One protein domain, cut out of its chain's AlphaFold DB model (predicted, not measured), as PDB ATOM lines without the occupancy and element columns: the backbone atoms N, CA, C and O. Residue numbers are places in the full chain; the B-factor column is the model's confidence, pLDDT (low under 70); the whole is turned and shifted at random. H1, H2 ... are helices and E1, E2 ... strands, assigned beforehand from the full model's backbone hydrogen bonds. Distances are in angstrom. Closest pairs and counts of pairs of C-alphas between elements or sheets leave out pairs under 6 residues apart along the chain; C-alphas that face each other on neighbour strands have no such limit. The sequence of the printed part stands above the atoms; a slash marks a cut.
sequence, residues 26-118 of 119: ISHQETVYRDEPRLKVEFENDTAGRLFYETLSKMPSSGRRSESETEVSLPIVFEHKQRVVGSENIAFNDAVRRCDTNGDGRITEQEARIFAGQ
ATOM      1  N   ILE A  26     228.922 223.535 365.559       52.75
ATOM      2  CA  ILE A  26     228.968 224.081 364.201       52.75
ATOM      3  C   ILE A  26     227.548 224.543 363.868       52.75
ATOM      4  O   ILE A  26     226.704 223.750 363.464       52.75
ATOM      5  N   SER A  27     227.284 225.835 364.072       53.28
ATOM      6  CA  SER A  27     226.057 226.488 363.604       53.28
ATOM      7  C   SER A  27     226.251 226.889 362.142       53.28
ATOM      8  O   SER A  27     227.023 227.804 361.852       53.28
ATOM      9  N   HIS A  28     225.567 226.214 361.218       50.66
ATOM     10  CA  HIS A  28     225.604 226.543 359.792       50.66
ATOM     11  C   HIS A  28     224.340 227.320 359.416       50.66
ATOM     12  O   HIS A  28     223.244 226.759 359.386       50.66
ATOM     13  N   GLN A  29     224.485 228.617 359.135       49.72
ATOM     14  CA  GLN A  29     223.393 229.471 358.671       49.72
ATOM     15  C   GLN A  29     223.594 229.804 357.191       49.72
ATOM     16  O   GLN A  29     224.564 230.468 356.833       49.72
ATOM     17  N   GLU A  30     222.666 229.388 356.334       46.81
ATOM     18  CA  GLU A  30     222.706 229.658 354.894       46.81
ATOM     19  C   GLU A  30     221.520 230.539 354.503       46.81
ATOM     20  O   GLU A  30     220.379 230.215 354.818       46.81
ATOM     21  N   THR A  31     221.762 231.672 353.835       54.47
ATOM     22  CA  THR A  31     220.679 232.509 353.291       54.47
ATOM     23  C   THR A  31     220.562 232.257 351.794       54.47
ATOM     24  O   THR A  31     221.402 232.721 351.026       54.47
ATOM     25  N   VAL A  32     219.535 231.517 351.380       57.84
ATOM     26  CA  VAL A  32     219.271 231.216 349.970       57.84
ATOM     27  C   VAL A  32     218.349 232.291 349.406       57.84
ATOM     28  O   VAL A  32     217.169 232.379 349.752       57.84
ATOM     29  N   TYR A  33     218.895 233.122 348.525       54.78
ATOM     30  CA  TYR A  33     218.121 234.074 347.737       54.78
ATOM     31  C   TYR A  33     217.583 233.347 346.512       54.78
ATOM     32  O   TYR A  33     218.339 232.973 345.617       54.78
ATOM     33  N   ARG A  34     216.273 233.107 346.491       63.03
ATOM     34  CA  ARG A  34     215.602 232.507 345.341       63.03
ATOM     35  C   ARG A  34     214.989 233.633 344.523       63.03
ATOM     36  O   ARG A  34     213.955 234.173 344.904       63.03
ATOM     37  N   ASP A  35     215.659 234.005 343.442       60.91
ATOM     38  CA  ASP A  35     215.133 234.986 342.498       60.91
ATOM     39  C   ASP A  35     214.321 234.261 341.425       60.91
ATOM     40  O   ASP A  35     214.869 233.589 340.554       60.91
ATOM     41  N   GLU A  36     212.996 234.346 341.529       72.69
ATOM     42  CA  GLU A  36     212.090 233.805 340.517       72.69
ATOM     43  C   GLU A  36     211.792 234.882 339.461       72.69
ATOM     44  O   GLU A  36     211.565 236.049 339.815       72.69
ATOM     45  N   PRO A  37     211.757 234.532 338.163       77.50
ATOM     46  CA  PRO A  37     211.335 235.463 337.128       77.50
ATOM     47  C   PRO A  37     209.871 235.860 337.346       77.50
ATOM     48  O   PRO A  37     209.021 235.029 337.676       77.50
ATOM     49  N   ARG A  38     209.562 237.145 337.160       79.75
ATOM     50  CA  ARG A  38     208.197 237.663 337.295       79.75
ATOM     51  C   ARG A  38     207.284 237.050 336.229       79.75
ATOM     52  O   ARG A  38     207.607 237.097 335.042       79.75
ATOM     53  N   LEU A  39     206.138 236.515 336.646       84.44
ATOM     54  CA  LEU A  39     205.115 236.000 335.743       84.44
ATOM     55  C   LEU A  39     204.575 237.141 334.880       84.44
ATOM     56  O   LEU A  39     204.247 238.222 335.374       84.44
ATOM     57  N   LYS A  40     204.489 236.894 333.575       82.69
ATOM     58  CA  LYS A  40     203.826 237.807 332.651       82.69
ATOM     59  C   LYS A  40     202.325 237.545 332.735       82.69
ATOM     60  O   LYS A  40     201.898 236.437 332.437       82.69
ATOM     61  N   VAL A  41     201.567 238.563 333.130       86.75
ATOM     62  CA  VAL A  41     200.102 238.523 333.185       86.75
ATOM     63  C   VAL A  41     199.513 239.672 332.397       86.75
ATOM     64  O   VAL A  41     200.067 240.775 332.375       86.75
ATOM     65  N   GLU A  42     198.386 239.402 331.760       90.75
ATOM     66  CA  GLU A  42     197.552 240.417 331.137       90.75
ATOM     67  C   GLU A  42     196.351 240.718 332.028       90.75
ATOM     68  O   GLU A  42     195.926 239.888 332.828       90.75
ATOM     69  N   PHE A  43     195.798 241.918 331.896       90.94
ATOM     70  CA  PHE A  43     194.554 242.281 332.562       90.94
ATOM     71  C   PHE A  43     193.465 242.439 331.516       90.94
ATOM     72  O   PHE A  43     193.706 242.959 330.422       90.94
ATOM     73  N   GLU A  44     192.257 242.002 331.855       92.12
ATOM     74  CA  GLU A  44     191.097 242.199 330.995       92.12
ATOM     75  C   GLU A  44     190.831 243.685 330.732       92.12
ATOM     76  O   GLU A  44     190.554 244.070 329.595       92.12
ATOM     77  N   ASN A  45     190.939 244.503 331.782       91.06
ATOM     78  CA  ASN A  45     190.710 245.941 331.755       91.06
ATOM     79  C   ASN A  45     191.492 246.663 332.881       91.06
ATOM     80  O   ASN A  45     192.065 246.035 333.777       91.06
ATOM     81  N   ASP A  46     191.480 247.999 332.867       90.38
ATOM     82  CA  ASP A  46     192.168 248.827 333.873       90.38
ATOM     83  C   ASP A  46     191.609 248.666 335.296       90.38
ATOM     84  O   ASP A  46     192.286 248.983 336.278       90.38
ATOM     85  N   THR A  47     190.352 248.239 335.436       91.94
ATOM     86  CA  THR A  47     189.712 248.000 336.737       91.94
ATOM     87  C   THR A  47     190.287 246.745 337.387       91.94
ATOM     88  O   THR A  47     190.657 246.792 338.559       91.94
ATOM     89  N   ALA A  48     190.445 245.662 336.621       88.06
ATOM     90  CA  ALA A  48     191.068 244.419 337.062       88.06
ATOM     91  C   ALA A  48     192.502 244.667 337.556       88.06
ATOM     92  O   ALA A  48     192.858 244.261 338.662       88.06
ATOM     93  N   GLY A  49     193.290 245.424 336.784       85.75
ATOM     94  CA  GLY A  49     194.649 245.806 337.170       85.75
ATOM     95  C   GLY A  49     194.691 246.615 338.466       85.75
ATOM     96  O   GLY A  49     195.468 246.302 339.368       85.75
ATOM     97  N   ARG A  50     193.827 247.631 338.598       91.06
ATOM     98  CA  ARG A  50     193.747 248.451 339.819       91.06
ATOM     99  C   ARG A  50     193.388 247.625 341.047       91.06
ATOM    100  O   ARG A  50     194.105 247.707 342.037       91.06
ATOM    101  N   LEU A  51     192.338 246.811 340.962       90.06
ATOM    102  CA  LEU A  51     191.907 245.947 342.063       90.06
ATOM    103  C   LEU A  51     193.008 244.966 342.471       90.06
ATOM    104  O   LEU A  51     193.278 244.811 343.662       90.06
ATOM    105  N   PHE A  52     193.688 244.356 341.500       90.56
ATOM    106  CA  PHE A  52     194.790 243.439 341.767       90.56
ATOM    107  C   PHE A  52     195.944 244.129 342.504       90.56
ATOM    108  O   PHE A  52     196.350 243.669 343.569       90.56
ATOM    109  N   TYR A  53     196.460 245.246 341.978       88.44
ATOM    110  CA  TYR A  53     197.591 245.947 342.596       88.44
ATOM    111  C   TYR A  53     197.232 246.586 343.940       88.44
ATOM    112  O   TYR A  53     198.050 246.570 344.860       88.44
ATOM    113  N   GLU A  54     196.015 247.114 344.084       90.00
ATOM    114  CA  GLU A  54     195.519 247.632 345.358       90.00
ATOM    115  C   GLU A  54     195.496 246.525 346.414       90.00
ATOM    116  O   GLU A  54     196.058 246.690 347.498       90.00
ATOM    117  N   THR A  55     194.922 245.370 346.080       89.06
ATOM    118  CA  THR A  55     194.878 244.211 346.980       89.06
ATOM    119  C   THR A  55     196.287 243.710 347.295       89.06
ATOM    120  O   THR A  55     196.619 243.492 348.459       89.06
ATOM    121  N   LEU A  56     197.163 243.617 346.287       88.12
ATOM    122  CA  LEU A  56     198.566 243.228 346.449       88.12
ATOM    123  C   LEU A  56     199.319 244.144 347.420       88.12
ATOM    124  O   LEU A  56     200.093 243.657 348.239       88.12
ATOM    125  N   SER A  57     199.082 245.456 347.364       84.69
ATOM    126  CA  SER A  57     199.715 246.417 348.277       84.69
ATOM    127  C   SER A  57     199.216 246.325 349.722       84.69
ATOM    128  O   SER A  57     199.949 246.676 350.645       84.69
ATOM    129  N   LYS A  58     197.982 245.846 349.926       83.88
ATOM    130  CA  LYS A  58     197.384 245.624 351.251       83.88
ATOM    131  C   LYS A  58     197.766 244.273 351.845       83.88
ATOM    132  O   LYS A  58     197.688 244.101 353.062       83.88
ATOM    133  N   MET A  59     198.183 243.318 351.012       76.50
ATOM    134  CA  MET A  59     198.660 242.031 351.493       76.50
ATOM    135  C   MET A  59     199.869 242.243 352.407       76.50
ATOM    136  O   MET A  59     200.796 242.977 352.047       76.50
ATOM    137  N   PRO A  60     199.895 241.602 353.589       67.31
ATOM    138  CA  PRO A  60     201.061 241.667 354.449       67.31
ATOM    139  C   PRO A  60     202.239 241.144 353.640       67.31
ATOM    140  O   PRO A  60     202.204 240.004 353.172       67.31
ATOM    141  N   SER A  61     203.252 241.990 353.444       57.47
ATOM    142  CA  SER A  61     204.438 241.648 352.672       57.47
ATOM    143  C   SER A  61     204.937 240.294 353.159       57.47
ATOM    144  O   SER A  61     205.383 240.153 354.300       57.47
ATOM    145  N   SER A  62     204.864 239.272 352.308       50.91
ATOM    146  CA  SER A  62     205.346 237.927 352.618       50.91
ATOM    147  C   SER A  62     206.879 237.859 352.646       50.91
ATOM    148  O   SER A  62     207.460 236.800 352.459       50.91
ATOM    149  N   GLY A  63     207.543 238.961 353.012       48.25
ATOM    150  CA  GLY A  63     208.819 238.935 353.726       48.25
ATOM    151  C   GLY A  63     208.702 238.297 355.121       48.25
ATOM    152  O   GLY A  63     209.635 238.364 355.921       48.25
ATOM    153  N   ARG A  64     207.563 237.663 355.437       43.66
ATOM    154  CA  ARG A  64     207.433 236.684 356.508       43.66
ATOM    155  C   ARG A  64     208.375 235.518 356.201       43.66
ATOM    156  O   ARG A  64     208.019 234.602 355.472       43.66
ATOM    157  N   ARG A  65     209.587 235.636 356.758       45.06
ATOM    158  CA  ARG A  65     210.516 234.565 357.146       45.06
ATOM    159  C   ARG A  65     209.883 233.185 356.953       45.06
ATOM    160  O   ARG A  65     209.148 232.724 357.820       45.06
ATOM    161  N   SER A  66     210.143 232.558 355.810       40.59
ATOM    162  CA  SER A  66     209.923 231.124 355.678       40.59
ATOM    163  C   SER A  66     211.165 230.463 356.267       40.59
ATOM    164  O   SER A  66     212.191 230.334 355.600       40.59
ATOM    165  N   GLU A  67     211.117 230.200 357.572       38.28
ATOM    166  CA  GLU A  67     212.112 229.393 358.276       38.28
ATOM    167  C   GLU A  67     211.711 227.929 358.066       38.28
ATOM    168  O   GLU A  67     210.722 227.461 358.623       38.28
ATOM    169  N   SER A  68     212.428 227.228 357.187       40.78
ATOM    170  CA  SER A  68     212.296 225.780 357.038       40.78
ATOM    171  C   SER A  68     213.365 225.138 357.914       40.78
ATOM    172  O   SER A  68     214.538 225.114 357.547       40.78
ATOM    173  N   GLU A  69     212.978 224.670 359.098       37.88
ATOM    174  CA  GLU A  69     213.865 223.956 360.018       37.88
ATOM    175  C   GLU A  69     213.839 222.462 359.673       37.88
ATOM    176  O   GLU A  69     212.782 221.837 359.613       37.88
ATOM    177  N   THR A  70     215.000 221.883 359.364       47.19
ATOM    178  CA  THR A  70     215.151 220.435 359.166       47.19
ATOM    179  C   THR A  70     216.185 219.939 360.164       47.19
ATOM    180  O   THR A  70     217.382 220.147 359.981       47.19
ATOM    181  N   GLU A  71     215.717 219.311 361.239       41.22
ATOM    182  CA  GLU A  71     216.570 218.745 362.281       41.22
ATOM    183  C   GLU A  71     216.967 217.307 361.902       41.22
ATOM    184  O   GLU A  71     216.118 216.424 361.778       41.22
ATOM    185  N   VAL A  72     218.266 217.062 361.692       47.12
ATOM    186  CA  VAL A  72     218.823 215.715 361.479       47.12
ATOM    187  C   VAL A  72     219.750 215.400 362.649       47.12
ATOM    188  O   VAL A  72     220.871 215.901 362.724       47.12
ATOM    189  N   SER A  73     219.280 214.577 363.584       41.56
ATOM    190  CA  SER A  73     219.996 214.248 364.821       41.56
ATOM    191  C   SER A  73     221.133 213.242 364.570       41.56
ATOM    192  O   SER A  73     220.995 212.042 364.795       41.56
ATOM    193  N   LEU A  74     222.283 213.719 364.092       52.78
ATOM    194  CA  LEU A  74     223.560 213.003 364.208       52.78
ATOM    195  C   LEU A  74     224.209 213.371 365.563       52.78
ATOM    196  O   LEU A  74     223.977 214.471 366.055       52.78
ATOM    197  N   PRO A  75     225.025 212.505 366.199       44.81
ATOM    198  CA  PRO A  75     225.614 212.743 367.533       44.81
ATOM    199  C   PRO A  75     226.627 213.908 367.617       44.81
ATOM    200  O   PRO A  75     227.273 214.104 368.643       44.81
ATOM    201  N   ILE A  76     226.749 214.698 366.551       47.41
ATOM    202  CA  ILE A  76     227.343 216.031 366.530       47.41
ATOM    203  C   ILE A  76     226.154 216.968 366.305       47.41
ATOM    204  O   ILE A  76     225.483 216.844 365.284       47.41
ATOM    205  N   VAL A  77     225.855 217.856 367.255       43.22
ATOM    206  CA  VAL A  77     224.729 218.797 367.148       43.22
ATOM    207  C   VAL A  77     224.966 219.711 365.941       43.22
ATOM    208  O   VAL A  77     225.733 220.670 366.020       43.22
ATOM    209  N   PHE A  78     224.353 219.376 364.807       43.66
ATOM    210  CA  PHE A  78     224.362 220.182 363.592       43.66
ATOM    211  C   PHE A  78     223.063 220.987 363.546       43.66
ATOM    212  O   PHE A  78     222.026 220.490 363.114       43.66
ATOM    213  N   GLU A  79     223.116 222.235 364.005       41.41
ATOM    214  CA  GLU A  79     222.020 223.189 363.823       41.41
ATOM    215  C   GLU A  79     222.173 223.820 362.427       41.41
ATOM    216  O   GLU A  79     223.047 224.664 362.201       41.41
ATOM    217  N   HIS A  80     221.371 223.359 361.460       43.62
ATOM    218  CA  HIS A  80     221.317 223.929 360.112       43.62
ATOM    219  C   HIS A  80     220.126 224.889 360.004       43.62
ATOM    220  O   HIS A  80     218.972 224.463 359.985       43.62
ATOM    221  N   LYS A  81     220.402 226.194 359.913       41.84
ATOM    222  CA  LYS A  81     219.384 227.236 359.712       41.84
ATOM    223  C   LYS A  81     219.412 227.712 358.266       41.84
ATOM    224  O   LYS A  81     220.323 228.444 357.876       41.84
ATOM    225  N   GLN A  82     218.403 227.347 357.480       42.47
ATOM    226  CA  GLN A  82     218.233 227.863 356.122       42.47
ATOM    227  C   GLN A  82     217.274 229.063 356.124       42.47
ATOM    228  O   GLN A  82     216.122 228.964 356.544       42.47
ATOM    229  N   ARG A  83     217.740 230.217 355.639       46.22
ATOM    230  CA  ARG A  83     216.954 231.448 355.491       46.22
ATOM    231  C   ARG A  83     216.632 231.674 354.021       46.22
ATOM    232  O   ARG A  83     217.507 232.065 353.257       46.22
ATOM    233  N   VAL A  84     215.375 231.496 353.624       51.38
ATOM    234  CA  VAL A  84     214.932 231.849 352.268       51.38
ATOM    235  C   VAL A  84     214.342 233.256 352.292       51.38
ATOM    236  O   VAL A  84     213.316 233.498 352.927       51.38
ATOM    237  N   VAL A  85     215.000 234.208 351.628       50.97
ATOM    238  CA  VAL A  85     214.438 235.547 351.395       50.97
ATOM    239  C   VAL A  85     213.838 235.533 349.998       50.97
ATOM    240  O   VAL A  85     214.571 235.495 349.010       50.97
ATOM    241  N   GLY A  86     212.508 235.498 349.916       54.44
ATOM    242  CA  GLY A  86     211.821 235.576 348.631       54.44
ATOM    243  C   GLY A  86     211.905 236.990 348.059       54.44
ATOM    244  O   GLY A  86     211.667 237.953 348.789       54.44
ATOM    245  N   SER A  87     212.252 237.124 346.778       64.69
ATOM    246  CA  SER A  87     212.209 238.417 346.090       64.69
ATOM    247  C   SER A  87     210.765 238.899 345.890       64.69
ATOM    248  O   SER A  87     209.817 238.117 345.988       64.69
ATOM    249  N   GLU A  88     210.570 240.193 345.607       71.25
ATOM    250  CA  GLU A  88     209.240 240.782 345.349       71.25
ATOM    251  C   GLU A  88     208.472 240.038 344.243       71.25
ATOM    252  O   GLU A  88     207.246 239.923 344.289       71.25
ATOM    253  N   ASN A  89     209.204 239.445 343.296       79.50
ATOM    254  CA  ASN A  89     208.646 238.605 342.245       79.50
ATOM    255  C   ASN A  89     207.969 237.348 342.793       79.50
ATOM    256  O   ASN A  89     206.963 236.928 342.237       79.50
ATOM    257  N   ILE A  90     208.459 236.752 343.882       77.88
ATOM    258  CA  ILE A  90     207.813 235.580 344.488       77.88
ATOM    259  C   ILE A  90     206.444 235.963 345.042       77.88
ATOM    260  O   ILE A  90     205.475 235.254 344.778       77.88
ATOM    261  N   ALA A  91     206.351 237.089 345.756       80.75
ATOM    262  CA  ALA A  91     205.081 237.586 346.281       80.75
ATOM    263  C   ALA A  91     204.109 237.941 345.146       80.75
ATOM    264  O   ALA A  91     202.944 237.549 345.182       80.75
ATOM    265  N   PHE A  92     204.604 238.610 344.100       85.44
ATOM    266  CA  PHE A  92     203.818 238.915 342.907       85.44
ATOM    267  C   PHE A  92     203.323 237.643 342.208       85.44
ATOM    268  O   PHE A  92     202.139 237.523 341.913       85.44
ATOM    269  N   ASN A  93     204.208 236.676 341.972       88.31
ATOM    270  CA  ASN A  93     203.877 235.426 341.297       88.31
ATOM    271  C   ASN A  93     202.879 234.601 342.110       88.31
ATOM    272  O   ASN A  93     202.022 233.934 341.539       88.31
ATOM    273  N   ASP A  94     202.987 234.632 343.437       87.50
ATOM    274  CA  ASP A  94     202.036 233.958 344.310       87.50
ATOM    275  C   ASP A  94     200.660 234.617 344.275       87.50
ATOM    276  O   ASP A  94     199.656 233.926 344.129       87.50
ATOM    277  N   ALA A  95     200.612 235.949 344.308       88.38
ATOM    278  CA  ALA A  95     199.374 236.694 344.130       88.38
ATOM    279  C   ALA A  95     198.736 236.430 342.758       88.38
ATOM    280  O   ALA A  95     197.532 236.207 342.686       88.38
ATOM    281  N   VAL A  96     199.536 236.380 341.687       90.44
ATOM    282  CA  VAL A  96     199.069 236.002 340.345       90.44
ATOM    283  C   VAL A  96     198.433 234.617 340.368       90.44
ATOM    284  O   VAL A  96     197.288 234.493 339.960       90.44
ATOM    285  N   ARG A  97     199.117 233.598 340.902       89.75
ATOM    286  CA  ARG A  97     198.590 232.221 340.954       89.75
ATOM    287  C   ARG A  97     197.317 232.080 341.788       89.75
ATOM    288  O   ARG A  97     196.542 231.164 341.553       89.75
ATOM    289  N   ARG A  98     197.137 232.928 342.803       88.31
ATOM    290  CA  ARG A  98     195.916 232.946 343.621       88.31
ATOM    291  C   ARG A  98     194.764 233.666 342.928       88.31
ATOM    292  O   ARG A  98     193.617 233.322 343.177       88.31
ATOM    293  N   CYS A  99     195.070 234.681 342.125       91.56
ATOM    294  CA  CYS A  99     194.073 235.491 341.439       91.56
ATOM    295  C   CYS A  99     193.603 234.834 340.132       91.56
ATOM    296  O   CYS A  99     192.401 234.719 339.918       91.56
ATOM    297  N   ASP A 100     194.541 234.400 339.286       90.44
ATOM    298  CA  ASP A 100     194.301 233.711 338.010       90.44
ATOM    299  C   ASP A 100     193.777 232.293 338.282       90.44
ATOM    300  O   ASP A 100     194.537 231.339 338.464       90.44
ATOM    301  N   THR A 101     192.458 232.179 338.426       88.31
ATOM    302  CA  THR A 101     191.807 230.967 338.940       88.31
ATOM    303  C   THR A 101     191.658 229.925 337.839       88.31
ATOM    304  O   THR A 101     191.677 228.721 338.111       88.31
ATOM    305  N   ASN A 102     191.495 230.376 336.593       90.75
ATOM    306  CA  ASN A 102     191.415 229.507 335.424       90.75
ATOM    307  C   ASN A 102     192.802 229.203 334.810       90.75
ATOM    308  O   ASN A 102     192.911 228.240 334.047       90.75
ATOM    309  N   GLY A 103     193.849 229.947 335.182       88.12
ATOM    310  CA  GLY A 103     195.233 229.710 334.776       88.12
ATOM    311  C   GLY A 103     195.525 230.099 333.328       88.12
ATOM    312  O   GLY A 103     196.414 229.505 332.713       88.12
ATOM    313  N   ASP A 104     194.759 231.028 332.754       90.50
ATOM    314  CA  ASP A 104     194.912 231.438 331.354       90.50
ATOM    315  C   ASP A 104     195.956 232.555 331.154       90.50
ATOM    316  O   ASP A 104     196.278 232.914 330.016       90.50
ATOM    317  N   GLY A 105     196.540 233.066 332.243       87.50
ATOM    318  CA  GLY A 105     197.520 234.149 332.224       87.50
ATOM    319  C   GLY A 105     196.903 235.539 332.043       87.50
ATOM    320  O   GLY A 105     197.646 236.510 331.843       87.50
ATOM    321  N   ARG A 106     195.572 235.662 332.122       92.00
ATOM    322  CA  ARG A 106     194.819 236.905 331.975       92.00
ATOM    323  C   ARG A 106     193.845 237.098 333.137       92.00
ATOM    324  O   ARG A 106     192.753 236.555 333.163       92.00
ATOM    325  N   ILE A 107     194.187 238.012 334.038       92.31
ATOM    326  CA  ILE A 107     193.345 238.326 335.193       92.31
ATOM    327  C   ILE A 107     192.122 239.132 334.742       92.31
ATOM    328  O   ILE A 107     192.231 240.280 334.282       92.31
ATOM    329  N   THR A 108     190.950 238.531 334.911       95.12
ATOM    330  CA  THR A 108     189.654 239.168 334.667       95.12
ATOM    331  C   THR A 108     189.253 240.098 335.807       95.12
ATOM    332  O   THR A 108     189.743 240.003 336.937       95.12
ATOM    333  N   GLU A 109     188.320 241.015 335.543       93.12
ATOM    334  CA  GLU A 109     187.787 241.868 336.613       93.12
ATOM    335  C   GLU A 109     187.092 241.039 337.701       93.12
ATOM    336  O   GLU A 109     187.189 241.353 338.889       93.12
ATOM    337  N   GLN A 110     186.407 239.964 337.304       94.00
ATOM    338  CA  GLN A 110     185.729 239.075 338.238       94.00
ATOM    339  C   GLN A 110     186.722 238.379 339.175       94.00
ATOM    340  O   GLN A 110     186.514 238.389 340.388       94.00
ATOM    341  N   GLU A 111     187.813 237.836 338.637       92.56
ATOM    342  CA  GLU A 111     188.883 237.227 339.432       92.56
ATOM    343  C   GLU A 111     189.536 238.235 340.373       92.56
ATOM    344  O   GLU A 111     189.678 237.959 341.562       92.56
ATOM    345  N   ALA A 112     189.837 239.442 339.886       91.94
ATOM    346  CA  ALA A 112     190.406 240.499 340.715       91.94
ATOM    347  C   ALA A 112     189.471 240.905 341.870       91.94
ATOM    348  O   ALA A 112     189.933 241.151 342.984       91.94
ATOM    349  N   ARG A 113     188.149 240.945 341.643       91.69
ATOM    350  CA  ARG A 113     187.156 241.202 342.703       91.69
ATOM    351  C   ARG A 113     187.090 240.070 343.722       91.69
ATOM    352  O   ARG A 113     186.994 240.343 344.915       91.69
ATOM    353  N   ILE A 114     187.117 238.817 343.266       91.00
ATOM    354  CA  ILE A 114     187.129 237.647 344.154       91.00
ATOM    355  C   ILE A 114     188.386 237.684 345.023       91.00
ATOM    356  O   ILE A 114     188.292 237.535 346.238       91.00
ATOM    357  N   PHE A 115     189.535 237.961 344.412       90.88
ATOM    358  CA  PHE A 115     190.812 238.092 345.094       90.88
ATOM    359  C   PHE A 115     190.808 239.223 346.131       90.88
ATOM    360  O   PHE A 115     191.228 239.020 347.268       90.88
ATOM    361  N   ALA A 116     190.252 240.385 345.780       90.56
ATOM    362  CA  ALA A 116     190.075 241.507 346.701       90.56
ATOM    363  C   ALA A 116     189.129 241.186 347.870       90.56
ATOM    364  O   ALA A 116     189.294 241.727 348.952       90.56
ATOM    365  N   GLY A 117     188.136 240.312 347.678       86.88
ATOM    366  CA  GLY A 117     187.224 239.890 348.746       86.88
ATOM    367  C   GLY A 117     187.831 238.904 349.751       86.88
ATOM    368  O   GLY A 117     187.225 238.646 350.788       86.88
ATOM    369  N   GLN A 118     189.000 238.333 349.450       81.88
ATOM    370  CA  GLN A 118     189.699 237.364 350.302       81.88
ATOM    371  C   GLN A 118     190.768 238.010 351.205       81.88
ATOM    372  O   GLN A 118     191.353 237.311 352.038       81.88
TER     373      GLN A 118
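What this domain is: This is residues 26 to 118 of the 119 residues of the protein "EF-hand domain-containing protein" of Verrucomicrobia subdivision 3 bacterium (UniProt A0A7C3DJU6). A rod with a narrow arm of strands at one end and a small head of three helices at the other: E1 and E3 run side by side as a long ribbon, E2 meets E3 at a point, and H1 and H3 pack side by side with H2 steeply set to them, leading from E3 into the head. The printed part has 93 residues, with three named helices and three named strands in the order E1 H1 E2 E3 H2 H3. The sheet, in the order E1 E3 E2, is mixed, and the class is mixed, helices and strands. The whole is loose, with a radius of gyration of the C-alphas of 18.0 A and spans of 59 by 23 by 20 A.

Where its parts are: E1, residues 26 to 34, is 24.6 A long and begins with C-alpha 26 at (228.968, 224.081, 364.201). E3, residues 78 to 86, is 24.9 A long; E2, residues 66 to 69, 9.3 A. H1, residues 46 to 58, is 18.4 A long; H2, residues 88 to 99, 16.5 A. H3, residues 109 to 117, is 12.3 A long and ends with C-alpha 117 at (187.224, 239.890, 348.746).

How they stand to each other: E1 and E3 are parallel neighbours at 18 degrees, with N 30 and O 81 3.0 A apart and N 83 and O 30 2.8 A apart, both within hydrogen-bond range. E3 and E2 meet only at a point, where C-alphas 83 and 67 face each other at 6.0 A. No helix is on the sheet. H1 and H3 touch, closest at the C-alphas of Ala 48 and Glu 109, 4.2 A, at a shallow tilt of 21 degrees, the same way. H2 touches H3 with residues 98 to 99 alone, about perpendicular at 73 degrees, closest at the C-alphas of Cys 99 and Phe 115, 5.5 A. H1, with residues 52 to 56 alone, only just touches H2, with 3 pairs of C-alphas within 8 A, the closest Leu 56 and Ala 95, 7.0 A, at a steep tilt of 59 degrees. Residues 42 to 43 pair with residues 106 to 107, parallel. In H1, H2 and H3 every O i to N i+4 pair is within hydrogen-bond range.

The domain as a whole: The C-alphas farthest apart, those of Asn 45 and Pro 75, are 60.0 A apart. The printed part has no cut; the link from E1 to H1, 11 residues, is long. The mean pLDDT of the printed part is 71.8, and residues 26 to 35 and 60 to 87 are under 70.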